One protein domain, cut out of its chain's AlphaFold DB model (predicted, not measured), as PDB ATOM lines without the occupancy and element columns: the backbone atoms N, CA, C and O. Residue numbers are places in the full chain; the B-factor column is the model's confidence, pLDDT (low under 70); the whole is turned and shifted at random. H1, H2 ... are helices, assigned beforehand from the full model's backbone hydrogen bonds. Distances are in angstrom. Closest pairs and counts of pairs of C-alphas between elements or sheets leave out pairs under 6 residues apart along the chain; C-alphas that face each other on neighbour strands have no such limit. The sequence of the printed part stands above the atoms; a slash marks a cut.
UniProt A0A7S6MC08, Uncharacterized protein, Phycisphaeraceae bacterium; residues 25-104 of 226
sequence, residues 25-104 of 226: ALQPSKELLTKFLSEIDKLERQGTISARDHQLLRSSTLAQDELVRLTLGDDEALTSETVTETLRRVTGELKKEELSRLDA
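AT A GLANCE: This is residues 25 to 104 of the 226 residues of an uncharacterized protein of Phycisphaeraceae bacterium (UniProt A0A7S6MC08). A helical hairpin, H1 and H2, has H3 and the first part of the long helix H4 crossing over one side of it, and together they form a small body; the far end of H4, residues 95 to 104, sticks out as a straight arm. The printed part has 80 residues with four named helices, in the order H1, H2, H3, H4, and no named strand; its class is all helix. It is compact, with a radius of gyration of the C-alphas of 13.0 A, and spans 41 by 32 by 18 A, the arm adding to the length.

IN THESE COORDINATES: H1, residues 30 to 45, begins at C-alpha 30 at (-0.196, -35.599, 17.711) and is 22.7 A long. H2 is residues 51 to 59, 12.4 A, and H3 is residues 61 to 71, 15.4 A. H4, residues 80 to 104, is 36.2 A long and ends at C-alpha 104 at (10.883, -64.240, 42.705).

HOW THE PARTS SIT: H1 and H2 form a hairpin and touch, closest at the C-alphas of Ile 40 and His 54, 6.3 A, at a shallow tilt of 8 degrees, opposite ways. H2 and H3 only just touch, only at the corner, with 3 pairs of C-alphas within 8 A, the closest Leu 57 and Ala 63, 5.5 A. H3 touches residues 82 to 90 of H4 at a steep tilt of 45 degrees, opposite ways; the closest C-alphas, Glu 66 and Thr 86, are 5.9 A apart. H1 touches H4 at 84 degrees, about perpendicular, the closest C-alphas being Glu 39 and Ser 80, 6.7 A. In H1, H2, H3 and H4 every O i to N i+4 pair is within hydrogen-bond range.

THE WHOLE: The C-alphas of Glu 76 and Ala 104 are farthest apart, 42.0 A. The printed part has no cut and no long link. No printed residue is under pLDDT 70.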
ATOM      1  N   ALA A  25      -6.150 -36.014  27.892       84.31
ATOM      2  CA  ALA A  25      -5.202 -34.990  28.331       84.31
ATOM      3  C   ALA A  25      -3.857 -35.563  28.815       84.31
ATOM      4  O   ALA A  25      -2.861 -34.846  28.808       84.31
ATOM      5  N   LEU A  26      -3.823 -36.830  29.242       83.62
ATOM      6  CA  LEU A  26      -2.589 -37.529  29.618       83.62
ATOM      7  C   LEU A  26      -1.852 -38.115  28.409       83.62
ATOM      8  O   LEU A  26      -0.680 -38.463  28.525       83.62
ATOM      9  N   GLN A  27      -2.518 -38.240  27.259       85.06
ATOM     10  CA  GLN A  27      -1.870 -38.714  26.044       85.06
ATOM     11  C   GLN A  27      -1.055 -37.602  25.372       85.06
ATOM     12  O   GLN A  27      -1.456 -36.437  25.396       85.06
ATOM     13  N   PRO A  28       0.075 -37.949  24.728       85.81
ATOM     14  CA  PRO A  28       0.853 -36.978  23.976       85.81
ATOM     15  C   PRO A  28       0.024 -36.388  22.829       85.81
ATOM     16  O   PRO A  28      -0.759 -37.084  22.173       85.81
ATOM     17  N   SER A  29       0.229 -35.099  22.550       88.69
ATOM     18  CA  SER A  29      -0.355 -34.455  21.376       88.69
ATOM     19  C   SER A  29       0.147 -35.143  20.095       88.69
ATOM     20  O   SER A  29       1.216 -35.763  20.054       88.69
ATOM     21  N   LYS A  30      -0.623 -35.041  19.006       88.06
ATOM     22  CA  LYS A  30      -0.196 -35.599  17.711       88.06
ATOM     23  C   LYS A  30       1.090 -34.946  17.205       88.06
ATOM     24  O   LYS A  30       1.884 -35.608  16.537       88.06
ATOM     25  N   GLU A  31       1.275 -33.668  17.509       89.31
ATOM     26  CA  GLU A  31       2.449 -32.880  17.137       89.31
ATOM     27  C   GLU A  31       3.684 -33.377  17.905       89.31
ATOM     28  O   GLU A  31       4.660 -33.782  17.260       89.31
ATOM     29  N   LEU A  32       3.574 -33.537  19.232       88.50
ATOM     30  CA  LEU A  32       4.612 -34.113  20.093       88.50
ATOM     31  C   LEU A  32       5.038 -35.493  19.605       88.50
ATOM     32  O   LEU A  32       6.226 -35.773  19.451       88.50
ATOM     33  N   LEU A  33       4.058 -36.359  19.335       90.12
ATOM     34  CA  LEU A  33       4.309 -37.731  18.911       90.12
ATOM     35  C   LEU A  33       4.982 -37.777  17.535       90.12
ATOM     36  O   LEU A  33       5.912 -38.552  17.329       90.12
ATOM     37  N   THR A  34       4.552 -36.933  16.597       91.56
ATOM     38  CA  THR A  34       5.163 -36.861  15.261       91.56
ATOM     39  C   THR A  34       6.607 -36.376  15.351       91.56
ATOM     40  O   THR A  34       7.496 -36.961  14.725       91.56
ATOM     41  N   LYS A  35       6.865 -35.350  16.172       91.06
ATOM     42  CA  LYS A  35       8.218 -34.844  16.423       91.06
ATOM     43  C   LYS A  35       9.083 -35.919  17.083       91.06
ATOM     44  O   LYS A  35      10.188 -36.170  16.612       91.06
ATOM     45  N   PHE A  36       8.554 -36.626  18.079       91.81
ATOM     46  CA  PHE A  36       9.227 -37.740  18.748       91.81
ATOM     47  C   PHE A  36       9.608 -38.862  17.783       91.81
ATOM     48  O   PHE A  36      10.770 -39.261  17.754       91.81
ATOM     49  N   LEU A  37       8.674 -39.308  16.939       92.75
ATOM     50  CA  LEU A  37       8.945 -40.317  15.914       92.75
ATOM     51  C   LEU A  37      10.041 -39.860  14.938       92.75
ATOM     52  O   LEU A  37      10.916 -40.641  14.574       92.75
ATOM     53  N   SER A  38      10.040 -38.580  14.559       93.12
ATOM     54  CA  SER A  38      11.086 -38.031  13.692       93.12
ATOM     55  C   SER A  38      12.461 -37.976  14.371       93.12
ATOM     56  O   SER A  38      13.477 -38.197  13.714       93.12
ATOM     57  N   GLU A  39      12.511 -37.710  15.679       92.19
ATOM     58  CA  GLU A  39      13.758 -37.655  16.447       92.19
ATOM     59  C   GLU A  39      14.338 -39.051  16.697       92.19
ATOM     60  O   GLU A  39      15.537 -39.245  16.505       92.19
ATOM     61  N   ILE A  40      13.515 -40.055  17.028       94.38
ATOM     62  CA  ILE A  40      14.010 -41.437  17.161       94.38
ATOM     63  C   ILE A  40      14.548 -41.972  15.824       94.38
ATOM     64  O   ILE A  40      15.594 -42.616  15.814       94.38
ATOM     65  N   ASP A  41      13.904 -41.649  14.693       94.38
ATOM     66  CA  ASP A  41      14.378 -42.037  13.357       94.38
ATOM     67  C   ASP A  41      15.736 -41.386  13.036       94.38
ATOM     68  O   ASP A  41      16.610 -42.008  12.427       94.38
ATOM     69  N   LYS A  42      15.947 -40.126  13.448       94.00
ATOM     70  CA  LYS A  42      17.247 -39.450  13.304       94.00
ATOM     71  C   LYS A  42      18.322 -40.129  14.146       94.00
ATOM     72  O   LYS A  42      19.407 -40.382  13.628       94.00
ATOM     73  N   LEU A  43      18.026 -40.434  15.408       93.25
ATOM     74  CA  LEU A  43      18.980 -41.053  16.331       93.25
ATOM     75  C   LEU A  43      19.373 -42.472  15.908       93.25
ATOM     76  O   LEU A  43      20.532 -42.856  16.066       93.25
ATOM     77  N   GLU A  44      18.446 -43.239  15.331       94.31
ATOM     78  CA  GLU A  44      18.750 -44.555  14.762       94.31
ATOM     79  C   GLU A  44      19.674 -44.422  13.542       94.31
ATOM     80  O   GLU A  44      20.710 -45.083  13.471       94.31
ATOM     81  N   ARG A  45      19.365 -43.506  12.610       93.75
ATOM     82  CA  ARG A  45      20.211 -43.242  11.428       93.75
ATOM     83  C   ARG A  45      21.612 -42.756  11.796       93.75
ATOM     84  O   ARG A  45      22.557 -43.017  11.057       93.75
ATOM     85  N   GLN A  46      21.744 -42.046  12.913       92.69
ATOM     86  CA  GLN A  46      23.022 -41.590  13.465       92.69
ATOM     87  C   GLN A  46      23.778 -42.694  14.224       92.69
ATOM     88  O   GLN A  46      24.940 -42.500  14.575       92.69
ATOM     89  N   GLY A  47      23.149 -43.846  14.478       90.88
ATOM     90  CA  GLY A  47      23.731 -44.952  15.240       90.88
ATOM     91  C   GLY A  47      23.812 -44.699  16.749       90.88
ATOM     92  O   GLY A  47      24.529 -45.414  17.445       90.88
ATOM     93  N   THR A  48      23.108 -43.687  17.267       91.50
ATOM     94  CA  THR A  48      23.079 -43.362  18.703       91.50
ATOM     95  C   THR A  48      22.214 -44.343  19.491       91.50
ATOM     96  O   THR A  48      22.531 -44.660  20.636       91.50
ATOM     97  N   ILE A  49      21.143 -44.853  18.876       92.25
ATOM     98  CA  ILE A  49      20.267 -45.886  19.442       92.25
ATOM     99  C   ILE A  49      20.247 -47.117  18.535       92.25
ATOM    100  O   ILE A  49      20.431 -47.004  17.322       92.25
ATOM    101  N   SER A  50      20.029 -48.302  19.109       94.12
ATOM    102  CA  SER A  50      19.925 -49.533  18.320       94.12
ATOM    103  C   SER A  50      18.545 -49.675  17.667       94.12
ATOM    104  O   SER A  50      17.557 -49.126  18.155       94.12
ATOM    105  N   ALA A  51      18.440 -50.500  16.620       93.12
ATOM    106  CA  ALA A  51      17.154 -50.822  15.986       93.12
ATOM    107  C   ALA A  51      16.139 -51.441  16.972       93.12
ATOM    108  O   ALA A  51      14.929 -51.251  16.857       93.12
ATOM    109  N   ARG A  52      16.626 -52.167  17.990       92.31
ATOM    110  CA  ARG A  52      15.777 -52.700  19.064       92.31
ATOM    111  C   ARG A  52      15.205 -51.576  19.928       92.31
ATOM    112  O   ARG A  52      14.023 -51.612  20.257       92.31
ATOM    113  N   ASP A  53      16.043 -50.616  20.305       92.94
ATOM    114  CA  ASP A  53      15.645 -49.483  21.143       92.94
ATOM    115  C   ASP A  53      14.665 -48.571  20.403       92.94
ATOM    116  O   ASP A  53      13.675 -48.124  20.976       92.94
ATOM    117  N   HIS A  54      14.888 -48.369  19.105       94.06
ATOM    118  CA  HIS A  54      13.964 -47.662  18.222       94.06
ATOM    119  C   HIS A  54      12.573 -48.310  18.206       94.06
ATOM    120  O   HIS A  54      11.569 -47.652  18.498       94.06
ATOM    121  N   GLN A  55      12.510 -49.623  17.973       93.69
ATOM    122  CA  GLN A  55      11.247 -50.361  17.978       93.69
ATOM    123  C   GLN A  55      10.562 -50.333  19.353       93.69
ATOM    124  O   GLN A  55       9.332 -50.250  19.436       93.69
ATOM    125  N   LEU A  56      11.346 -50.381  20.434       93.38
ATOM    126  CA  LEU A  56      10.840 -50.278  21.801       93.38
ATOM    127  C   LEU A  56      10.168 -48.921  22.040       93.38
ATOM    128  O   LEU A  56       9.026 -48.886  22.487       93.38
ATOM    129  N   LEU A  57      10.836 -47.818  21.694       92.94
ATOM    130  CA  LEU A  57      10.292 -46.465  21.858       92.94
ATOM    131  C   LEU A  57       9.025 -46.238  21.024       92.94
ATOM    132  O   LEU A  57       8.122 -45.528  21.459       92.94
ATOM    133  N   ARG A  58       8.931 -46.862  19.846       93.00
ATOM    134  CA  ARG A  58       7.779 -46.722  18.946       93.00
ATOM    135  C   ARG A  58       6.532 -47.474  19.420       93.00
ATOM    136  O   ARG A  58       5.419 -47.026  19.163       93.00
ATOM    137  N   SER A  59       6.712 -48.635  20.047       90.81
ATOM    138  CA  SER A  59       5.612 -49.550  20.392       90.81
ATOM    139  C   SER A  59       5.227 -49.539  21.872       90.81
ATOM    140  O   SER A  59       4.115 -49.936  22.212       90.81
ATOM    141  N   SER A  60       6.119 -49.084  22.751       90.69
ATOM    142  CA  SER A  60       5.897 -49.102  24.194       90.69
ATOM    143  C   SER A  60       4.996 -47.954  24.647       90.69
ATOM    144  O   SER A  60       5.311 -46.782  24.440       90.69
ATOM    145  N   THR A  61       3.904 -48.282  25.341       87.81
ATOM    146  CA  THR A  61       3.074 -47.290  26.046       87.81
ATOM    147  C   THR A  61       3.848 -46.631  27.183       87.81
ATOM    148  O   THR A  61       3.751 -45.426  27.370       87.81
ATOM    149  N   LEU A  62       4.715 -47.391  27.861       89.56
ATOM    150  CA  LEU A  62       5.577 -46.881  28.926       89.56
ATOM    151  C   LEU A  62       6.542 -45.806  28.408       89.56
ATOM    152  O   LEU A  62       6.827 -44.843  29.108       89.56
ATOM    153  N   ALA A  63       7.007 -45.918  27.158       90.31
ATOM    154  CA  ALA A  63       7.828 -44.875  26.544       90.31
ATOM    155  C   ALA A  63       7.040 -43.581  26.288       90.31
ATOM    156  O   ALA A  63       7.595 -42.498  26.449       90.31
ATOM    157  N   GLN A  64       5.756 -43.679  25.930       89.75
ATOM    158  CA  GLN A  64       4.889 -42.510  25.746       89.75
ATOM    159  C   GLN A  64       4.559 -41.841  27.084       89.75
ATOM    160  O   GLN A  64       4.603 -40.616  27.177       89.75
ATOM    161  N   ASP A  65       4.304 -42.630  28.127       89.50
ATOM    162  CA  ASP A  65       4.053 -42.115  29.476       89.50
ATOM    163  C   ASP A  65       5.291 -41.390  30.033       89.50
ATOM    164  O   ASP A  65       5.192 -40.292  30.584       89.50
ATOM    165  N   GLU A  66       6.482 -41.968  29.843       90.50
ATOM    166  CA  GLU A  66       7.759 -41.347  30.211       90.50
ATOM    167  C   GLU A  66       8.032 -40.060  29.430       90.50
ATOM    168  O   GLU A  66       8.478 -39.069  30.013       90.50
ATOM    169  N   LEU A  67       7.721 -40.054  28.131       90.38
ATOM    170  CA  LEU A  67       7.853 -38.883  27.272       90.38
ATOM    171  C   LEU A  67       7.002 -37.723  27.797       90.38
ATOM    172  O   LEU A  67       7.538 -36.648  28.053       90.38
ATOM    173  N   VAL A  68       5.703 -37.957  28.016       89.31
ATOM    174  CA  VAL A  68       4.779 -36.945  28.555       89.31
ATOM    175  C   VAL A  68       5.223 -36.490  29.942       89.31
ATOM    176  O   VAL A  68       5.133 -35.307  30.255       89.31
ATOM    177  N   ARG A  69       5.754 -37.388  30.776       88.31
ATOM    178  CA  ARG A  69       6.251 -37.023  32.108       88.31
ATOM    179  C   ARG A  69       7.486 -36.122  32.058       88.31
ATOM    180  O   ARG A  69       7.638 -35.267  32.925       88.31
ATOM    181  N   LEU A  70       8.368 -36.325  31.080       87.75
ATOM    182  CA  LEU A  70       9.585 -35.532  30.909       87.75
ATOM    183  C   LEU A  70       9.325 -34.191  30.221       87.75
ATOM    184  O   LEU A  70       9.964 -33.205  30.577       87.75
ATOM    185  N   THR A  71       8.399 -34.141  29.262       87.12
ATOM    186  CA  THR A  71       8.086 -32.912  28.520       87.12
ATOM    187  C   THR A  71       6.897 -32.142  29.085       87.12
ATOM    188  O   THR A  71       6.657 -31.020  28.662       87.12
ATOM    189  N   LEU A  72       6.131 -32.723  30.014       84.50
ATOM    190  CA  LEU A  72       4.844 -32.194  30.494       84.50
ATOM    191  C   LEU A  72       3.839 -31.922  29.357       84.50
ATOM    192  O   LEU A  72       2.925 -31.115  29.513       84.50
ATOM    193  N   GLY A  73       4.007 -32.601  28.217       80.94
ATOM    194  CA  GLY A  73       3.212 -32.374  27.010       80.94
ATOM    195  C   GLY A  73       3.668 -31.188  26.152       80.94
ATOM    196  O   GLY A  73       2.971 -30.862  25.198       80.94
ATOM    197  N   ASP A  74       4.806 -30.561  26.466       84.12
ATOM    198  CA  ASP A  74       5.382 -29.467  25.681       84.12
ATOM    199  C   ASP A  74       6.300 -29.987  24.563       84.12
ATOM    200  O   ASP A  74       7.311 -30.660  24.792       84.12
ATOM    201  N   ASP A  75       5.956 -29.642  23.327       81.94
ATOM    202  CA  ASP A  75       6.705 -29.992  22.126       81.94
ATOM    203  C   ASP A  75       8.079 -29.318  22.079       81.94
ATOM    204  O   ASP A  75       9.011 -29.884  21.500       81.94
ATOM    205  N   GLU A  76       8.247 -28.131  22.668       82.56
ATOM    206  CA  GLU A  76       9.523 -27.404  22.665       82.56
ATOM    207  C   GLU A  76      10.555 -28.047  23.598       82.56
ATOM    208  O   GLU A  76      11.746 -28.064  23.281       82.56
ATOM    209  N   ALA A  77      10.094 -28.680  24.678       83.12
ATOM    210  CA  ALA A  77      10.928 -29.432  25.613       83.12
ATOM    211  C   ALA A  77      11.462 -30.758  25.030       83.12
ATOM    212  O   ALA A  77      12.318 -31.421  25.632       83.12
ATOM    213  N   LEU A  78      10.974 -31.170  23.855       87.19
ATOM    214  CA  LEU A  78      11.438 -32.376  23.185       87.19
ATOM    215  C   LEU A  78      12.783 -32.144  22.483       87.19
ATOM    216  O   LEU A  78      12.849 -31.530  21.413       87.19
ATOM    217  N   THR A  79      13.840 -32.723  23.053       88.12
ATOM    218  CA  THR A  79      15.200 -32.727  22.501       88.12
ATOM    219  C   THR A  79      15.741 -34.155  22.372       88.12
ATOM    220  O   THR A  79      15.198 -35.098  22.954       88.12
ATOM    221  N   SER A  80      16.846 -34.330  21.643       85.00
ATOM    222  CA  SER A  80      17.535 -35.625  21.533       85.00
ATOM    223  C   SER A  80      17.999 -36.177  22.895       85.00
ATOM    224  O   SER A  80      18.046 -37.394  23.092       85.00
ATOM    225  N   GLU A  81      18.292 -35.298  23.860       88.06
ATOM    226  CA  GLU A  81      18.612 -35.685  25.238       88.06
ATOM    227  C   GLU A  81      17.379 -36.260  25.946       88.06
ATOM    228  O   GLU A  81      17.460 -37.337  26.535       88.06
ATOM    229  N   THR A  82      16.214 -35.619  25.794       88.62
ATOM    230  CA  THR A  82      14.934 -36.095  26.345       88.62
ATOM    231  C   THR A  82      14.592 -37.500  25.839       88.62
ATOM    232  O   THR A  82      14.160 -38.357  26.611       88.62
ATOM    233  N   VAL A  83      14.825 -37.773  24.551       88.75
ATOM    234  CA  VAL A  83      14.595 -39.095  23.941       88.75
ATOM    235  C   VAL A  83      15.533 -40.157  24.526       88.75
ATOM    236  O   VAL A  83      15.097 -41.255  24.876       88.75
ATOM    237  N   THR A  84      16.814 -39.824  24.684       89.81
ATOM    238  CA  THR A  84      17.811 -40.733  25.272       89.81
ATOM    239  C   THR A  84      17.511 -41.012  26.748       89.81
ATOM    240  O   THR A  84      17.621 -42.150  27.209       89.81
ATOM    241  N   GLU A  85      17.061 -39.996  27.485       90.81
ATOM    242  CA  GLU A  85      16.633 -40.126  28.877       90.81
ATOM    243  C   GLU A  85      15.382 -41.000  29.014       90.81
ATOM    244  O   GLU A  85      15.330 -41.876  29.880       90.81
ATOM    245  N   THR A  86      14.410 -40.820  28.117       90.75
ATOM    246  CA  THR A  86      13.211 -41.667  28.024       90.75
ATOM    247  C   THR A  86      13.616 -43.129  27.837       90.75
ATOM    248  O   THR A  86      13.221 -43.992  28.621       90.75
ATOM    249  N   LEU A  87      14.485 -43.413  26.860       91.75
ATOM    250  CA  LEU A  87      14.986 -44.765  26.602       91.75
ATOM    251  C   LEU A  87      15.684 -45.368  27.825       91.75
ATOM    252  O   LEU A  87      15.464 -46.539  28.157       91.75
ATOM    253  N   ARG A  88      16.513 -44.575  28.512       92.62
ATOM    254  CA  ARG A  88      17.229 -44.998  29.721       92.62
ATOM    255  C   ARG A  88      16.261 -45.413  30.827       92.62
ATOM    256  O   ARG A  88      16.466 -46.466  31.435       92.62
ATOM    257  N   ARG A  89      15.209 -44.626  31.069       91.69
ATOM    258  CA  ARG A  89      14.189 -44.905  32.094       91.69
ATOM    259  C   ARG A  89      13.366 -46.139  31.756       91.69
ATOM    260  O   ARG A  89      13.318 -47.056  32.571       91.69
ATOM    261  N   VAL A  90      12.845 -46.215  30.532       91.81
ATOM    262  CA  VAL A  90      12.076 -47.369  30.037       91.81
ATOM    263  C   VAL A  90      12.892 -48.655  30.177       91.81
ATOM    264  O   VAL A  90      12.436 -49.647  30.740       91.81
ATOM    265  N   THR A  91      14.145 -48.639  29.718       90.88
ATOM    266  CA  THR A  91      15.026 -49.812  29.793       90.88
ATOM    267  C   THR A  91      15.370 -50.175  31.237       90.88
ATOM    268  O   THR A  91      15.487 -51.356  31.565       90.88
ATOM    269  N   GLY A  92      15.554 -49.177  32.104       91.88
ATOM    270  CA  GLY A  92      15.815 -49.371  33.527       91.88
ATOM    271  C   GLY A  92      14.644 -50.029  34.252       91.88
ATOM    272  O   GLY A  92      14.857 -50.986  34.996       91.88
ATOM    273  N   GLU A  93      13.420 -49.567  33.998       91.00
ATOM    274  CA  GLU A  93      12.211 -50.151  34.583       91.00
ATOM    275  C   GLU A  93      11.965 -51.573  34.088       91.00
ATOM    276  O   GLU A  93      11.787 -52.467  34.913       91.00
ATOM    277  N   LEU A  94      12.080 -51.819  32.778       89.50
ATOM    278  CA  LEU A  94      11.950 -53.167  32.219       89.50
ATOM    279  C   LEU A  94      12.981 -54.125  32.823       89.50
ATOM    280  O   LEU A  94      12.637 -55.217  33.262       89.50
ATOM    281  N   LYS A  95      14.251 -53.712  32.919       91.81
ATOM    282  CA  LYS A  95      15.289 -54.536  33.562       91.81
ATOM    283  C   LYS A  95      14.982 -54.797  35.031       91.81
ATOM    284  O   LYS A  95      15.230 -55.899  35.506       91.81
ATOM    285  N   LYS A  96      14.475 -53.800  35.757       93.56
ATOM    286  CA  LYS A  96      14.115 -53.942  37.169       93.56
ATOM    287  C   LYS A  96      12.961 -54.925  37.349       93.56
ATOM    288  O   LYS A  96      13.038 -55.772  38.235       93.56
ATOM    289  N   GLU A  97      11.925 -54.827  36.520       90.25
ATOM    290  CA  GLU A  97      10.795 -55.754  36.551       90.25
ATOM    291  C   GLU A  97      11.257 -57.182  36.246       90.25
ATOM    292  O   GLU A  97      10.999 -58.088  37.039       90.25
ATOM    293  N   GLU A  98      12.028 -57.378  35.177       91.06
ATOM    294  CA  GLU A  98      12.580 -58.687  34.811       91.06
ATOM    295  C   GLU A  98      13.465 -59.268  35.921       91.06
ATOM    296  O   GLU A  98      13.288 -60.418  36.318       91.06
ATOM    297  N   LEU A  99      14.366 -58.470  36.504       92.94
ATOM    298  CA  LEU A  99      15.196 -58.906  37.631       92.94
ATOM    299  C   LEU A  99      14.351 -59.299  38.848       92.94
ATOM    300  O   LEU A  99      14.654 -60.297  39.495       92.94
ATOM    301  N   SER A 100      13.288 -58.548  39.145       93.62
ATOM    302  CA  SER A 100      12.389 -58.870  40.257       93.62
ATOM    303  C   SER A 100      11.622 -60.174  40.025       93.62
ATOM    304  O   SER A 100      11.464 -60.964  40.954       93.62
ATOM    305  N   ARG A 101      11.203 -60.442  38.782       93.06
ATOM    306  CA  ARG A 101      10.547 -61.700  38.402       93.06
ATOM    307  C   ARG A 101      11.512 -62.873  38.492       93.06
ATOM    308  O   ARG A 101      11.152 -63.900  39.060       93.06
ATOM    309  N   LEU A 102      12.739 -62.704  38.001       94.19
ATOM    310  CA  LEU A 102      13.782 -63.725  38.086       94.19
ATOM    311  C   LEU A 102      14.150 -64.052  39.538       94.19
ATOM    312  O   LEU A 102      14.331 -65.220  39.871       94.19
ATOM    313  N   ASP A 103      14.233 -63.052  40.419       94.25
ATOM    314  CA  ASP A 103      14.508 -63.278  41.843       94.25
ATOM    315  C   ASP A 103      13.323 -63.957  42.553       94.25
ATOM    316  O   ASP A 103      13.505 -64.895  43.336       94.25
ATOM    317  N   ALA A 104      12.088 -63.570  42.217       95.31
ATOM    318  CA  ALA A 104      10.883 -64.240  42.705       95.31
ATOM    319  C   ALA A 104      10.817 -65.710  42.251       95.31
ATOM    320  O   ALA A 104      10.490 -66.597  43.039       95.31
TER     321      ALA A 104